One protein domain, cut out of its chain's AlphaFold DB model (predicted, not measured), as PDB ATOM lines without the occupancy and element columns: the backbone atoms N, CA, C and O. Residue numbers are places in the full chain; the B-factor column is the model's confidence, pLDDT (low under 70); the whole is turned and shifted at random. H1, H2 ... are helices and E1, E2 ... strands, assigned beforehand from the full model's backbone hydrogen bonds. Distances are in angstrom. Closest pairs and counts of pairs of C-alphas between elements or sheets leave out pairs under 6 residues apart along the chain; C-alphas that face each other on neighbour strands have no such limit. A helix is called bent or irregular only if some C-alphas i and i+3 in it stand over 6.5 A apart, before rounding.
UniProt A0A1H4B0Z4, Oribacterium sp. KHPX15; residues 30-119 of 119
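Overview. This is residues 30 to 119 of the 119 residues of a protein of Oribacterium sp. KHPX15 (UniProt A0A1H4B0Z4). The domain is one twisted sheet of five strands with two short helices, H1 and H2, over one face and no named helix over the other, and E3 and E4 run side by side through its middle. A long loop, residues 99 to 111, reaches out past the ends of E4 and E5 at one end of the longest axis, while a second loop, residues 33 to 43, joins E1 and E2 at one side of the sheet. The printed part has 90 residues with two named helices and five named strands, in the order E1, E2, E3, H1, H2, E4, E5 along the chain; the class is mixed, helices and strands. The sheet is mixed, in the order E1, E2, E3, E4, E5, with E3 and E4 parallel and the other neighbours antiparallel. The whole is only just compact, close to loose, with a radius of gyration of the C-alphas of 14.4 A, and its outline is elongated, spanning 46 by 28 by 21 A.

Along the chain. E4, the longest strand, holds residues 91 to 98 and measures 22.7 A from first to last C-alpha, starting at C-alpha 91 at (190.537, 197.463, 195.417). E3 holds residues 57 to 63 and measures 19.7 A. E5, residues 112 to 118, measures 20.2 A and ends at C-alpha 118 at (187.324, 199.330, 199.695). E2 is residues 44 to 48, 13.1 A long, and E1 is residues 30 to 32, 6.5 A long, with C-alpha 30 at (196.138, 200.172, 182.390). H1, residues 69 to 77, measures 11.9 A; it is neither bent nor irregular, but only just: C-alphas 69 and 72 are 6.3 A apart. H2, residues 81 to 87, measures 8.3 A and is irregular, with C-alphas 83 and 86 8.5 A apart.

Arrangement. E3 and E4 are parallel neighbours at 20 degrees, with N 61 and O 94 at 3.0 A and N 94 and O 59 at 2.8 A, within hydrogen-bond range. With H1 and H2 between them they form a strand-helix-strand unit, two parallel neighbour strands joined through helices, whose crossover is right-handed. E4 and E5 form an antiparallel hairpin at 165 degrees, with N 95 and O 115 at 2.9 A. On the other side of E3, E2 is its antiparallel neighbour at 168 degrees, with N 46 and O 58 at 2.8 A. E1 and E2 are antiparallel at 153 degrees, with N 30 and O 47 at 2.8 A. E1, E2 and E3 form a meander, each strand the antiparallel neighbour of the one before. E1 and E5 are the edge strands, and they are apart. H1 is on the sheet at a height of 8.1 A, over E3 and E4, and runs slantwise to the strands, at 38 degrees to E3 on the local plane. The closest C-alphas of H1 and E4 are those of Ala 71 and Gly 95, 4.8 A apart. H2 is on the same face, at a height of 9.4 A, only just over E4, on which 3 of its C-alphas fall. It runs along the strands, at 8 degrees to E4 on the local plane, and its closest C-alphas to E4 are those of Pro 81 and Ile 91, 7.4 A apart. H1 and H2 meet only through their link. In H1 every O i to N i+4 pair is within hydrogen-bond range; in H2 1 of 3 is, beside 2 of 4 O i to N i+3 pairs.

Size, cuts and confidence. The two C-alphas farthest apart are those of Ala 86 and Thr 105, 46.9 A. The printed part has no cut, and residue 119 is the chain's last. The links E1 to E2, 11 residues, and E4 to E5, 13 residues, are long; within the first, residues 35 to 36 pair with residues 41 to 42, antiparallel. The mean pLDDT of the printed part is 81.6, and residues 33 to 42 and 65 to 69 are under 70.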
ATOM      1  N   THR A  30     196.663 200.802 183.596       91.38
ATOM      2  CA  THR A  30     196.138 200.172 182.390       91.38
ATOM      3  C   THR A  30     194.618 200.138 182.517       91.38
ATOM      4  O   THR A  30     194.096 199.585 183.487       91.38
ATOM      5  N   MET A  31     193.909 200.736 181.560       86.00
ATOM      6  CA  MET A  31     192.447 200.717 181.522       86.00
ATOM      7  C   MET A  31     191.968 199.493 180.740       86.00
ATOM      8  O   MET A  31     192.419 199.247 179.621       86.00
ATOM      9  N   LEU A  32     191.075 198.722 181.351       80.56
ATOM     10  CA  LEU A  32     190.366 197.612 180.736       80.56
ATOM     11  C   LEU A  32     188.917 198.065 180.509       80.56
ATOM     12  O   LEU A  32     188.194 198.280 181.487       80.56
ATOM     13  N   PRO A  33     188.501 198.262 179.246       61.66
ATOM     14  CA  PRO A  33     187.175 198.786 178.937       61.66
ATOM     15  C   PRO A  33     186.051 197.782 179.206       61.66
ATOM     16  O   PRO A  33     184.925 198.212 179.395       61.66
ATOM     17  N   GLU A  34     186.354 196.482 179.240       60.72
ATOM     18  CA  GLU A  34     185.388 195.410 179.477       60.72
ATOM     19  C   GLU A  34     186.086 194.276 180.240       60.72
ATOM     20  O   GLU A  34     186.764 193.426 179.658       60.72
ATOM     21  N   LEU A  35     185.968 194.279 181.571       60.62
ATOM     22  CA  LEU A  35     186.303 193.096 182.357       60.62
ATOM     23  C   LEU A  35     185.070 192.191 182.346       60.62
ATOM     24  O   LEU A  35     184.111 192.440 183.068       60.62
ATOM     25  N   ASP A  36     185.080 191.171 181.492       61.12
ATOM     26  CA  ASP A  36     184.064 190.117 181.518       61.12
ATOM     27  C   ASP A  36     184.180 189.359 182.850       61.12
ATOM     28  O   ASP A  36     185.285 188.984 183.234       61.12
ATOM     29  N   ALA A  37     183.087 189.118 183.572       58.38
ATOM     30  CA  ALA A  37     183.066 188.204 184.724       58.38
ATOM     31  C   ALA A  37     182.110 187.015 184.545       58.38
ATOM     32  O   ALA A  37     181.779 186.320 185.502       58.38
ATOM     33  N   GLY A  38     181.658 186.755 183.319       49.62
ATOM     34  CA  GLY A  38     180.743 185.661 182.989       49.62
ATOM     35  C   GLY A  38     179.277 185.931 183.343       49.62
ATOM     36  O   GLY A  38     178.415 185.120 183.014       49.62
ATOM     37  N   LYS A  39     178.977 187.064 183.992       54.25
ATOM     38  CA  LYS A  39     177.626 187.504 184.383       54.25
ATOM     39  C   LYS A  39     177.295 188.938 183.891       54.25
ATOM     40  O   LYS A  39     176.169 189.405 184.082       54.25
ATOM     41  N   GLY A  40     178.254 189.619 183.244       56.84
ATOM     42  CA  GLY A  40     178.170 191.005 182.757       56.84
ATOM     43  C   GLY A  40     179.552 191.666 182.604       56.84
ATOM     44  O   GLY A  40     180.570 191.058 182.954       56.84
ATOM     45  N   TYR A  41     179.591 192.927 182.159       57.16
ATOM     46  CA  TYR A  41     180.813 193.739 182.017       57.16
ATOM     47  C   TYR A  41     180.809 194.925 182.987       57.16
ATOM     48  O   TYR A  41     179.798 195.614 183.080       57.16
ATOM     49  N   ALA A  42     181.932 195.163 183.671       65.69
ATOM     50  CA  ALA A  42     182.144 196.417 184.392       65.69
ATOM     51  C   ALA A  42     182.396 197.531 183.374       65.69
ATOM     52  O   ALA A  42     183.161 197.315 182.428       65.69
ATOM     53  N   ASP A  43     181.824 198.717 183.587       74.56
ATOM     54  CA  ASP A  43     181.976 199.823 182.633       74.56
ATOM     55  C   ASP A  43     183.444 200.227 182.443       74.56
ATOM     56  O   ASP A  43     183.891 200.511 181.324       74.56
ATOM     57  N   ARG A  44     184.209 200.301 183.542       84.69
ATOM     58  CA  ARG A  44     185.645 200.616 183.511       84.69
ATOM     59  C   ARG A  44     186.395 199.921 184.641       84.69
ATOM     60  O   ARG A  44     186.044 200.068 185.811       84.69
ATOM     61  N   VAL A  45     187.512 199.275 184.309       88.56
ATOM     62  CA  VAL A  45     188.470 198.772 185.304       88.56
ATOM     63  C   VAL A  45     189.841 199.395 185.072       88.56
ATOM     64  O   VAL A  45     190.357 199.393 183.958       88.56
ATOM     65  N   TYR A  46     190.453 199.923 186.128       91.81
ATOM     66  CA  TYR A  46     191.795 200.497 186.095       91.81
ATOM     67  C   TYR A  46     192.726 199.647 186.952       91.81
ATOM     68  O   TYR A  46     192.606 199.622 188.177       91.81
ATOM     69  N   ILE A  47     193.673 198.967 186.306       91.88
ATOM     70  CA  ILE A  47     194.696 198.163 186.982       91.88
ATOM     71  C   ILE A  47     195.981 198.987 187.071       91.88
ATOM     72  O   ILE A  47     196.449 199.476 186.039       91.88
ATOM     73  N   PRO A  48     196.569 199.182 188.262       93.62
ATOM     74  CA  PRO A  48     197.799 199.949 188.396       93.62
ATOM     75  C   PRO A  48     198.929 199.278 187.614       93.62
ATOM     76  O   PRO A  48     199.093 198.055 187.627       93.62
ATOM     77  N   ARG A  49     199.745 200.080 186.927       91.81
ATOM     78  CA  ARG A  49     200.966 199.572 186.291       91.81
ATOM     79  C   ARG A  49     201.918 199.059 187.382       91.81
ATOM     80  O   ARG A  49     201.930 199.627 188.473       91.81
ATOM     81  N   PRO A  50     202.797 198.082 187.090       89.88
ATOM     82  CA  PRO A  50     203.672 197.476 188.104       89.88
ATOM     83  C   PRO A  50     204.515 198.475 188.917       89.88
ATOM     84  O   PRO A  50     204.781 198.259 190.092       89.88
ATOM     85  N   GLN A  51     204.907 199.591 188.298       92.69
ATOM     86  CA  GLN A  51     205.708 200.665 188.907       92.69
ATOM     87  C   GLN A  51     204.930 201.498 189.944       92.69
ATOM     88  O   GLN A  51     205.533 202.263 190.687       92.69
ATOM     89  N   TYR A  52     203.600 201.374 189.961       92.88
ATOM     90  CA  TYR A  52     202.667 202.127 190.800       92.88
ATOM     91  C   TYR A  52     201.732 201.181 191.568       92.88
ATOM     92  O   TYR A  52     200.551 201.476 191.751       92.88
ATOM     93  N   ALA A  53     202.245 200.018 191.982       87.69
ATOM     94  CA  ALA A  53     201.483 198.981 192.683       87.69
ATOM     95  C   ALA A  53     200.942 199.423 194.060       87.69
ATOM     96  O   ALA A  53     200.087 198.748 194.628       87.69
ATOM     97  N   ASP A  54     201.404 200.563 194.588       90.25
ATOM     98  CA  ASP A  54     200.830 201.234 195.761       90.25
ATOM     99  C   ASP A  54     199.388 201.708 195.526       90.25
ATOM    100  O   ASP A  54     198.619 201.880 196.473       90.25
ATOM    101  N   LYS A  55     199.003 201.925 194.265       93.44
ATOM    102  CA  LYS A  55     197.687 202.448 193.904       93.44
ATOM    103  C   LYS A  55     196.631 201.349 193.872       93.44
ATOM    104  O   LYS A  55     196.943 200.230 193.474       93.44
ATOM    105  N   PRO A  56     195.387 201.655 194.269       94.94
ATOM    106  CA  PRO A  56     194.334 200.660 194.265       94.94
ATOM    107  C   PRO A  56     193.888 200.328 192.845       94.94
ATOM    108  O   PRO A  56     193.882 201.198 191.978       94.94
ATOM    109  N   VAL A  57     193.423 199.103 192.625       93.50
ATOM    110  CA  VAL A  57     192.573 198.814 191.463       93.50
ATOM    111  C   VAL A  57     191.291 199.633 191.590       93.50
ATOM    112  O   VAL A  57     190.718 199.698 192.674       93.50
ATOM    113  N   LEU A  58     190.820 200.227 190.495       92.94
ATOM    114  CA  LEU A  58     189.515 200.889 190.456       92.94
ATOM    115  C   LEU A  58     188.556 200.053 189.615       92.94
ATOM    116  O   LEU A  58     188.851 199.780 188.453       92.94
ATOM    117  N   ILE A  59     187.414 199.680 190.183       91.00
ATOM    118  CA  ILE A  59     186.298 199.061 189.461       91.00
ATOM    119  C   ILE A  59     185.154 200.065 189.498       91.00
ATOM    120  O   ILE A  59     184.641 200.364 190.575       91.00
ATOM    121  N   ILE A  60     184.805 200.625 188.342       88.75
ATOM    122  CA  ILE A  60     183.828 201.707 188.231       88.75
ATOM    123  C   ILE A  60     182.600 201.207 187.487       88.75
ATOM    124  O   ILE A  60     182.728 200.670 186.387       88.75
ATOM    125  N   GLU A  61     181.434 201.461 188.072       86.25
ATOM    126  CA  GLU A  61     180.131 201.185 187.477       86.25
ATOM    127  C   GLU A  61     179.303 202.471 187.418       86.25
ATOM    128  O   GLU A  61     179.198 203.210 188.406       86.25
ATOM    129  N   LEU A  62     178.712 202.743 186.257       84.25
ATOM    130  CA  LEU A  62     177.851 203.890 186.020       84.25
ATOM    131  C   LEU A  62     176.385 203.455 186.046       84.25
ATOM    132  O   LEU A  62     175.938 202.601 185.283       84.25
ATOM    133  N   LYS A  63     175.586 204.120 186.878       82.50
ATOM    134  CA  LYS A  63     174.132 203.948 186.931       82.50
ATOM    135  C   LYS A  63     173.455 205.261 186.560       82.50
ATOM    136  O   LYS A  63     173.819 206.326 187.033       82.50
ATOM    137  N   TYR A  64     172.471 205.192 185.676       73.38
ATOM    138  CA  TYR A  64     171.646 206.355 185.333       73.38
ATOM    139  C   TYR A  64     170.399 206.472 186.242       73.38
ATOM    140  O   TYR A  64     169.754 207.513 186.352       73.38
ATOM    141  N   GLU A  65     170.026 205.383 186.908       66.69
ATOM    142  CA  GLU A  65     168.816 205.315 187.722       66.69
ATOM    143  C   GLU A  65     169.141 205.666 189.176       66.69
ATOM    144  O   GLU A  65     170.136 205.182 189.702       66.69
ATOM    145  N   LYS A  66     168.274 206.454 189.837       57.12
ATOM    146  CA  LYS A  66     168.429 207.016 191.202       57.12
ATOM    147  C   LYS A  66     168.632 206.014 192.359       57.12
ATOM    148  O   LYS A  66     168.560 206.419 193.515       57.12
ATOM    149  N   ASP A  67     168.883 204.747 192.074       64.44
ATOM    150  CA  ASP A  67     169.177 203.723 193.069       64.44
ATOM    151  C   ASP A  67     170.698 203.560 193.233       64.44
ATOM    152  O   ASP A  67     171.352 202.825 192.488       64.44
ATOM    153  N   VAL A  68     171.267 204.309 194.183       55.28
ATOM    154  CA  VAL A  68     172.713 204.326 194.481       55.28
ATOM    155  C   VAL A  68     173.193 202.973 195.018       55.28
ATOM    156  O   VAL A  68     174.277 202.521 194.640       55.28
ATOM    157  N   ASP A  69     172.345 202.262 195.771       64.12
ATOM    158  CA  ASP A  69     172.635 200.908 196.261       64.12
ATOM    159  C   ASP A  69     172.855 199.921 195.098       64.12
ATOM    160  O   ASP A  69     173.531 198.900 195.244       64.12
ATOM    161  N   GLY A  70     172.343 200.243 193.905       74.69
ATOM    162  CA  GLY A  70     172.433 199.410 192.715       74.69
ATOM    163  C   GLY A  70     173.847 199.242 192.157       74.69
ATOM    164  O   GLY A  70     174.181 198.135 191.739       74.69
ATOM    165  N   ALA A  71     174.684 200.287 192.144       83.69
ATOM    166  CA  ALA A  71     175.967 200.261 191.425       83.69
ATOM    167  C   ALA A  71     177.026 199.404 192.140       83.69
ATOM    168  O   ALA A  71     177.555 198.450 191.571       83.69
ATOM    169  N   ILE A  72     177.284 199.673 193.424       87.88
ATOM    170  CA  ILE A  72     178.222 198.870 194.223       87.88
ATOM    171  C   ILE A  72     177.703 197.436 194.398       87.88
ATOM    172  O   ILE A  72     178.474 196.477 194.286       87.88
ATOM    173  N   ALA A  73     176.395 197.253 194.621       85.94
ATOM    174  CA  ALA A  73     175.814 195.916 194.704       85.94
ATOM    175  C   ALA A  73     175.933 195.155 193.377       85.94
ATOM    176  O   ALA A  73     176.151 193.944 193.392       85.94
ATOM    177  N   GLN A  74     175.816 195.834 192.232       82.12
ATOM    178  CA  GLN A  74     176.052 195.241 190.916       82.12
ATOM    179  C   GLN A  74     177.504 194.791 190.767       82.12
ATOM    180  O   GLN A  74     177.713 193.624 190.451       82.12
ATOM    181  N   ILE A  75     178.485 195.633 191.107       85.75
ATOM    182  CA  ILE A  75     179.908 195.254 191.088       85.75
ATOM    183  C   ILE A  75     180.161 193.984 191.917       85.75
ATOM    184  O   ILE A  75     180.818 193.054 191.449       85.75
ATOM    185  N   LYS A  76     179.606 193.915 193.135       86.62
ATOM    186  CA  LYS A  76     179.747 192.750 194.024       86.62
ATOM    187  C   LYS A  76     179.058 191.500 193.466       86.62
ATOM    188  O   LYS A  76     179.645 190.426 193.477       86.62
ATOM    189  N   ARG A  77     177.830 191.628 192.946       83.69
ATOM    190  CA  ARG A  77     177.048 190.521 192.353       83.69
ATOM    191  C   ARG A  77     177.741 189.894 191.142       83.69
ATOM    192  O   ARG A  77     177.576 188.705 190.882       83.69
ATOM    193  N   GLN A  78     178.456 190.722 190.392       80.94
ATOM    194  CA  GLN A  78     179.203 190.325 189.209       80.94
ATOM    195  C   GLN A  78     180.567 189.705 189.547       80.94
ATOM    196  O   GLN A  78     181.238 189.226 188.645       80.94
ATOM    197  N   GLU A  79     180.967 189.676 190.827       80.81
ATOM    198  CA  GLU A  79     182.187 189.003 191.305       80.81
ATOM    199  C   GLU A  79     183.475 189.514 190.616       80.81
ATOM    200  O   GLU A  79     184.479 188.810 190.516       80.81
ATOM    201  N   TYR A  80     183.493 190.777 190.160       73.19
ATOM    202  CA  TYR A  80     184.697 191.392 189.583       73.19
ATOM    203  C   TYR A  80     185.905 191.394 190.536       73.19
ATOM    204  O   TYR A  80     187.009 191.100 190.066       73.19
ATOM    205  N   PRO A  81     185.749 191.690 191.847       76.00
ATOM    206  CA  PRO A  81     186.870 191.632 192.784       76.00
ATOM    207  C   PRO A  81     187.497 190.234 192.882       76.00
ATOM    208  O   PRO A  81     188.718 190.129 192.979       76.00
ATOM    209  N   ASP A  82     186.694 189.174 192.753       78.38
ATOM    210  CA  ASP A  82     187.143 187.778 192.854       78.38
ATOM    211  C   ASP A  82     188.022 187.376 191.653       78.38
ATOM    212  O   ASP A  82     188.876 186.493 191.741       78.38
ATOM    213  N   ARG A  83     187.886 188.065 190.511       78.31
ATOM    214  CA  ARG A  83     188.812 187.907 189.372       78.31
ATOM    215  C   ARG A  83     190.157 188.603 189.593       78.31
ATOM    216  O   ARG A  83     191.102 188.350 188.846       78.31
ATOM    217  N   LEU A  84     190.243 189.472 190.599       83.06
ATOM    218  CA  LEU A  84     191.391 190.318 190.920       83.06
ATOM    219  C   LEU A  84     191.924 190.043 192.336       83.06
ATOM    220  O   LEU A  84     192.487 190.940 192.958       83.06
ATOM    221  N   GLU A  85     191.820 188.802 192.827       81.62
ATOM    222  CA  GLU A  85     192.271 188.383 194.173       81.62
ATOM    223  C   GLU A  85     193.705 188.818 194.519       81.62
ATOM    224  O   GLU A  85     193.991 189.162 195.663       81.62
ATOM    225  N   ALA A  86     194.605 188.891 193.530       84.62
ATOM    226  CA  ALA A  86     195.974 189.386 193.719       84.62
ATOM    227  C   ALA A  86     196.053 190.836 194.250       84.62
ATOM    228  O   ALA A  86     197.105 191.251 194.731       84.62
ATOM    229  N   TYR A  87     194.960 191.596 194.163       85.12
ATOM    230  CA  TYR A  87     194.852 192.992 194.583       85.12
ATOM    231  C   TYR A  87     193.959 193.195 195.815       85.12
ATOM    232  O   TYR A  87     193.746 194.339 196.216       85.12
ATOM    233  N   ARG A  88     193.433 192.122 196.419       82.56
ATOM    234  CA  ARG A  88     192.492 192.184 197.549       82.56
ATOM    235  C   ARG A  88     193.034 193.016 198.718       82.56
ATOM    236  O   ARG A  88     194.216 192.947 199.049       82.56
ATOM    237  N   GLY A  89     192.175 193.827 199.336       84.31
ATOM    238  CA  GLY A  89     192.554 194.850 200.318       84.31
ATOM    239  C   GLY A  89     193.045 196.165 199.694       84.31
ATOM    240  O   GLY A  89     193.137 197.191 200.380       84.31
ATOM    241  N   ASN A  90     193.328 196.175 198.388       92.00
ATOM    242  CA  ASN A  90     193.680 197.364 197.623       92.00
ATOM    243  C   ASN A  90     192.812 197.526 196.366       92.00
ATOM    244  O   ASN A  90     193.296 197.961 195.322       92.00
ATOM    245  N   ILE A  91     191.522 197.203 196.469       93.62
ATOM    246  CA  ILE A  91     190.537 197.463 195.417       93.62
ATOM    247  C   ILE A  91     189.573 198.546 195.907       93.62
ATOM    248  O   ILE A  91     189.118 198.513 197.049       93.62
ATOM    249  N   LEU A  92     189.263 199.512 195.044       94.50
ATOM    250  CA  LEU A  92     188.178 200.469 195.229       94.50
ATOM    251  C   LEU A  92     187.048 200.159 194.249       94.50
ATOM    252  O   LEU A  92     187.239 200.184 193.031       94.50
ATOM    253  N   LEU A  93     185.869 199.903 194.799       92.50
ATOM    254  CA  LEU A  93     184.614 199.819 194.070       92.50
ATOM    255  C   LEU A  93     184.016 201.223 194.040       92.50
ATOM    256  O   LEU A  93     183.885 201.848 195.090       92.50
ATOM    257  N   VAL A  94     183.688 201.728 192.857       91.81
ATOM    258  CA  VAL A  94     183.212 203.098 192.656       91.81
ATOM    259  C   VAL A  94     181.894 203.045 191.896       91.81
ATOM    260  O   VAL A  94     181.863 202.724 190.710       91.81
ATOM    261  N   GLY A  95     180.798 203.357 192.579       88.94
ATOM    262  CA  GLY A  95     179.480 203.473 191.970       88.94
ATOM    263  C   GLY A  95     179.171 204.936 191.705       88.94
ATOM    264  O   GLY A  95     179.096 205.715 192.651       88.94
ATOM    265  N   ILE A  96     178.984 205.321 190.442       87.00
ATOM    266  CA  ILE A  96     178.612 206.693 190.080       87.00
ATOM    267  C   ILE A  96     177.201 206.681 189.526       87.00
ATOM    268  O   ILE A  96     176.927 206.068 188.495       87.00
ATOM    269  N   ASN A  97     176.319 207.413 190.190       85.69
ATOM    270  CA  ASN A  97     174.951 207.589 189.761       85.69
ATOM    271  C   ASN A  97     174.706 209.005 189.216       85.69
ATOM    272  O   ASN A  97     175.162 209.992 189.800       85.69
ATOM    273  N   TYR A  98     173.972 209.116 188.109       80.31
ATOM    274  CA  TYR A  98     173.687 210.387 187.438       80.31
ATOM    275  C   TYR A  98     172.278 210.427 186.850       80.31
ATOM    276  O   TYR A  98     171.798 209.451 186.295       80.31
ATOM    277  N   ASN A  99     171.617 211.587 186.894       80.69
ATOM    278  CA  ASN A  99     170.280 211.747 186.319       80.69
ATOM    279  C   ASN A  99     170.329 212.504 184.984       80.69
ATOM    280  O   ASN A  99     170.461 213.731 184.965       80.69
ATOM    281  N   ARG A 100     170.166 211.790 183.864       77.88
ATOM    282  CA  ARG A 100     170.181 212.400 182.520       77.88
ATOM    283  C   ARG A 100     168.880 213.120 182.142       77.88
ATOM    284  O   ARG A 100     168.893 213.918 181.212       77.88
ATOM    285  N   ASP A 101     167.789 212.882 182.873       84.06
ATOM    286  CA  ASP A 101     166.471 213.470 182.584       84.06
ATOM    287  C   ASP A 101     166.182 214.724 183.416       84.06
ATOM    288  O   ASP A 101     165.104 215.320 183.324       84.06
ATOM    289  N   ALA A 102     167.122 215.126 184.276       83.88
ATOM    290  CA  ALA A 102     166.977 216.333 185.064       83.88
ATOM    291  C   ALA A 102     166.829 217.547 184.136       83.88
ATOM    292  O   ALA A 102     167.661 217.804 183.265       83.88
ATOM    293  N   LYS A 103     165.758 218.322 184.330       88.38
ATOM    294  CA  LYS A 103     165.549 219.577 183.599       88.38
ATOM    295  C   LYS A 103     166.654 220.562 183.957       88.38
ATOM    296  O   LYS A 103     167.006 220.675 185.122       88.38
ATOM    297  N   ASN A 104     167.105 221.361 182.993       84.25
ATOM    298  CA  ASN A 104     168.109 222.412 183.210       84.25
ATOM    299  C   ASN A 104     167.726 223.465 184.266       84.25
ATOM    300  O   ASN A 104     168.590 224.188 184.752       84.25
ATOM    301  N   THR A 105     166.446 223.555 184.622       87.94
ATOM    302  CA  THR A 105     165.931 224.447 185.664       87.94
ATOM    303  C   THR A 105     165.867 223.811 187.053       87.94
ATOM    304  O   THR A 105     165.487 224.498 187.998       87.94
ATOM    305  N   SER A 106     166.144 222.510 187.207       86.38
ATOM    306  CA  SER A 106     166.105 221.845 188.513       86.38
ATOM    307  C   SER A 106     167.469 221.893 189.205       86.38
ATOM    308  O   SER A 106     168.511 221.888 188.553       86.38
ATOM    309  N   GLY A 107     167.472 221.869 190.542       81.62
ATOM    310  CA  GLY A 107     168.706 221.712 191.330       81.62
ATOM    311  C   GLY A 107     169.401 220.357 191.131       81.62
ATOM    312  O   GLY A 107     170.547 220.186 191.521       81.62
ATOM    313  N   GLU A 108     168.717 219.416 190.480       79.12
ATOM    314  CA  GLU A 108     169.214 218.083 190.132       79.12
ATOM    315  C   GLU A 108     169.938 218.068 188.773       79.12
ATOM    316  O   GLU A 108     170.448 217.028 188.355       79.12
ATOM    317  N   PHE A 109     169.947 219.186 188.034       83.19
ATOM    318  CA  PHE A 109     170.553 219.247 186.706       83.19
ATOM    319  C   PHE A 109     172.054 218.983 186.765       83.19
ATOM    320  O   PHE A 109     172.788 219.691 187.453       83.19
ATOM    321  N   LYS A 110     172.512 217.975 186.009       77.25
ATOM    322  CA  LYS A 110     173.907 217.500 186.012       77.25
ATOM    323  C   LYS A 110     174.406 217.087 187.407       77.25
ATOM    324  O   LYS A 110     175.615 217.062 187.643       77.25
ATOM    325  N   HIS A 111     173.501 216.760 188.328       81.75
ATOM    326  CA  HIS A 111     173.879 216.252 189.638       81.75
ATOM    327  C   HIS A 111     174.330 214.793 189.532       81.75
ATOM    328  O   HIS A 111     173.708 213.985 188.837       81.75
ATOM    329  N   HIS A 112     175.420 214.479 190.227       83.19
ATOM    330  CA  HIS A 112     175.989 213.143 190.317       83.19
ATOM    331  C   HIS A 112     176.136 212.783 191.792       83.19
ATOM    332  O   HIS A 112     176.495 213.632 192.607       83.19
ATOM    333  N   THR A 113     175.893 211.519 192.112       85.88
ATOM    334  CA  THR A 113     176.146 210.935 193.434       85.88
ATOM    335  C   THR A 113     177.145 209.802 193.270       85.88
ATOM    336  O   THR A 113     177.191 209.169 192.214       85.88
ATOM    337  N   CYS A 114     178.002 209.599 194.262       88.81
ATOM    338  CA  CYS A 114     179.079 208.625 194.185       88.81
ATOM    339  C   CYS A 114     179.250 207.947 195.536       88.81
ATOM    340  O   CYS A 114     179.378 208.650 196.538       88.81
ATOM    341  N   ASP A 115     179.325 206.619 195.511       90.94
ATOM    342  CA  ASP A 115     179.716 205.798 196.649       90.94
ATOM    343  C   ASP A 115     180.990 205.026 196.319       90.94
ATOM    344  O   ASP A 115     181.183 204.531 195.204       90.94
ATOM    345  N   ILE A 116     181.883 204.952 197.307       93.06
ATOM    346  CA  ILE A 116     183.190 204.315 197.178       93.06
ATOM    347  C   ILE A 116     183.373 203.341 198.332       93.06
ATOM    348  O   ILE A 116     183.320 203.732 199.499       93.06
ATOM    349  N   GLU A 117     183.669 202.089 198.005       93.44
ATOM    350  CA  GLU A 117     183.982 201.053 198.983       93.44
ATOM    351  C   GLU A 117     185.351 200.434 198.717       93.44
ATOM    352  O   GLU A 117     185.758 200.264 197.570       93.44
ATOM    353  N   ARG A 118     186.060 200.064 199.787       92.75
ATOM    354  CA  ARG A 118     187.324 199.330 199.695       92.75
ATOM    355  C   ARG A 118     187.105 197.856 200.017       92.75
ATOM    356  O   ARG A 118     186.468 197.556 201.025       92.75
ATOM    357  N   VAL A 119     187.678 196.971 199.198       87.81
ATOM    358  CA  VAL A 119     187.646 195.503 199.366       87.81
ATOM    359  C   VAL A 119     189.011 194.860 199.147       87.81
ATOM    360  O   VAL A 119     189.900 195.496 198.531       87.81
TER     361      VAL A 119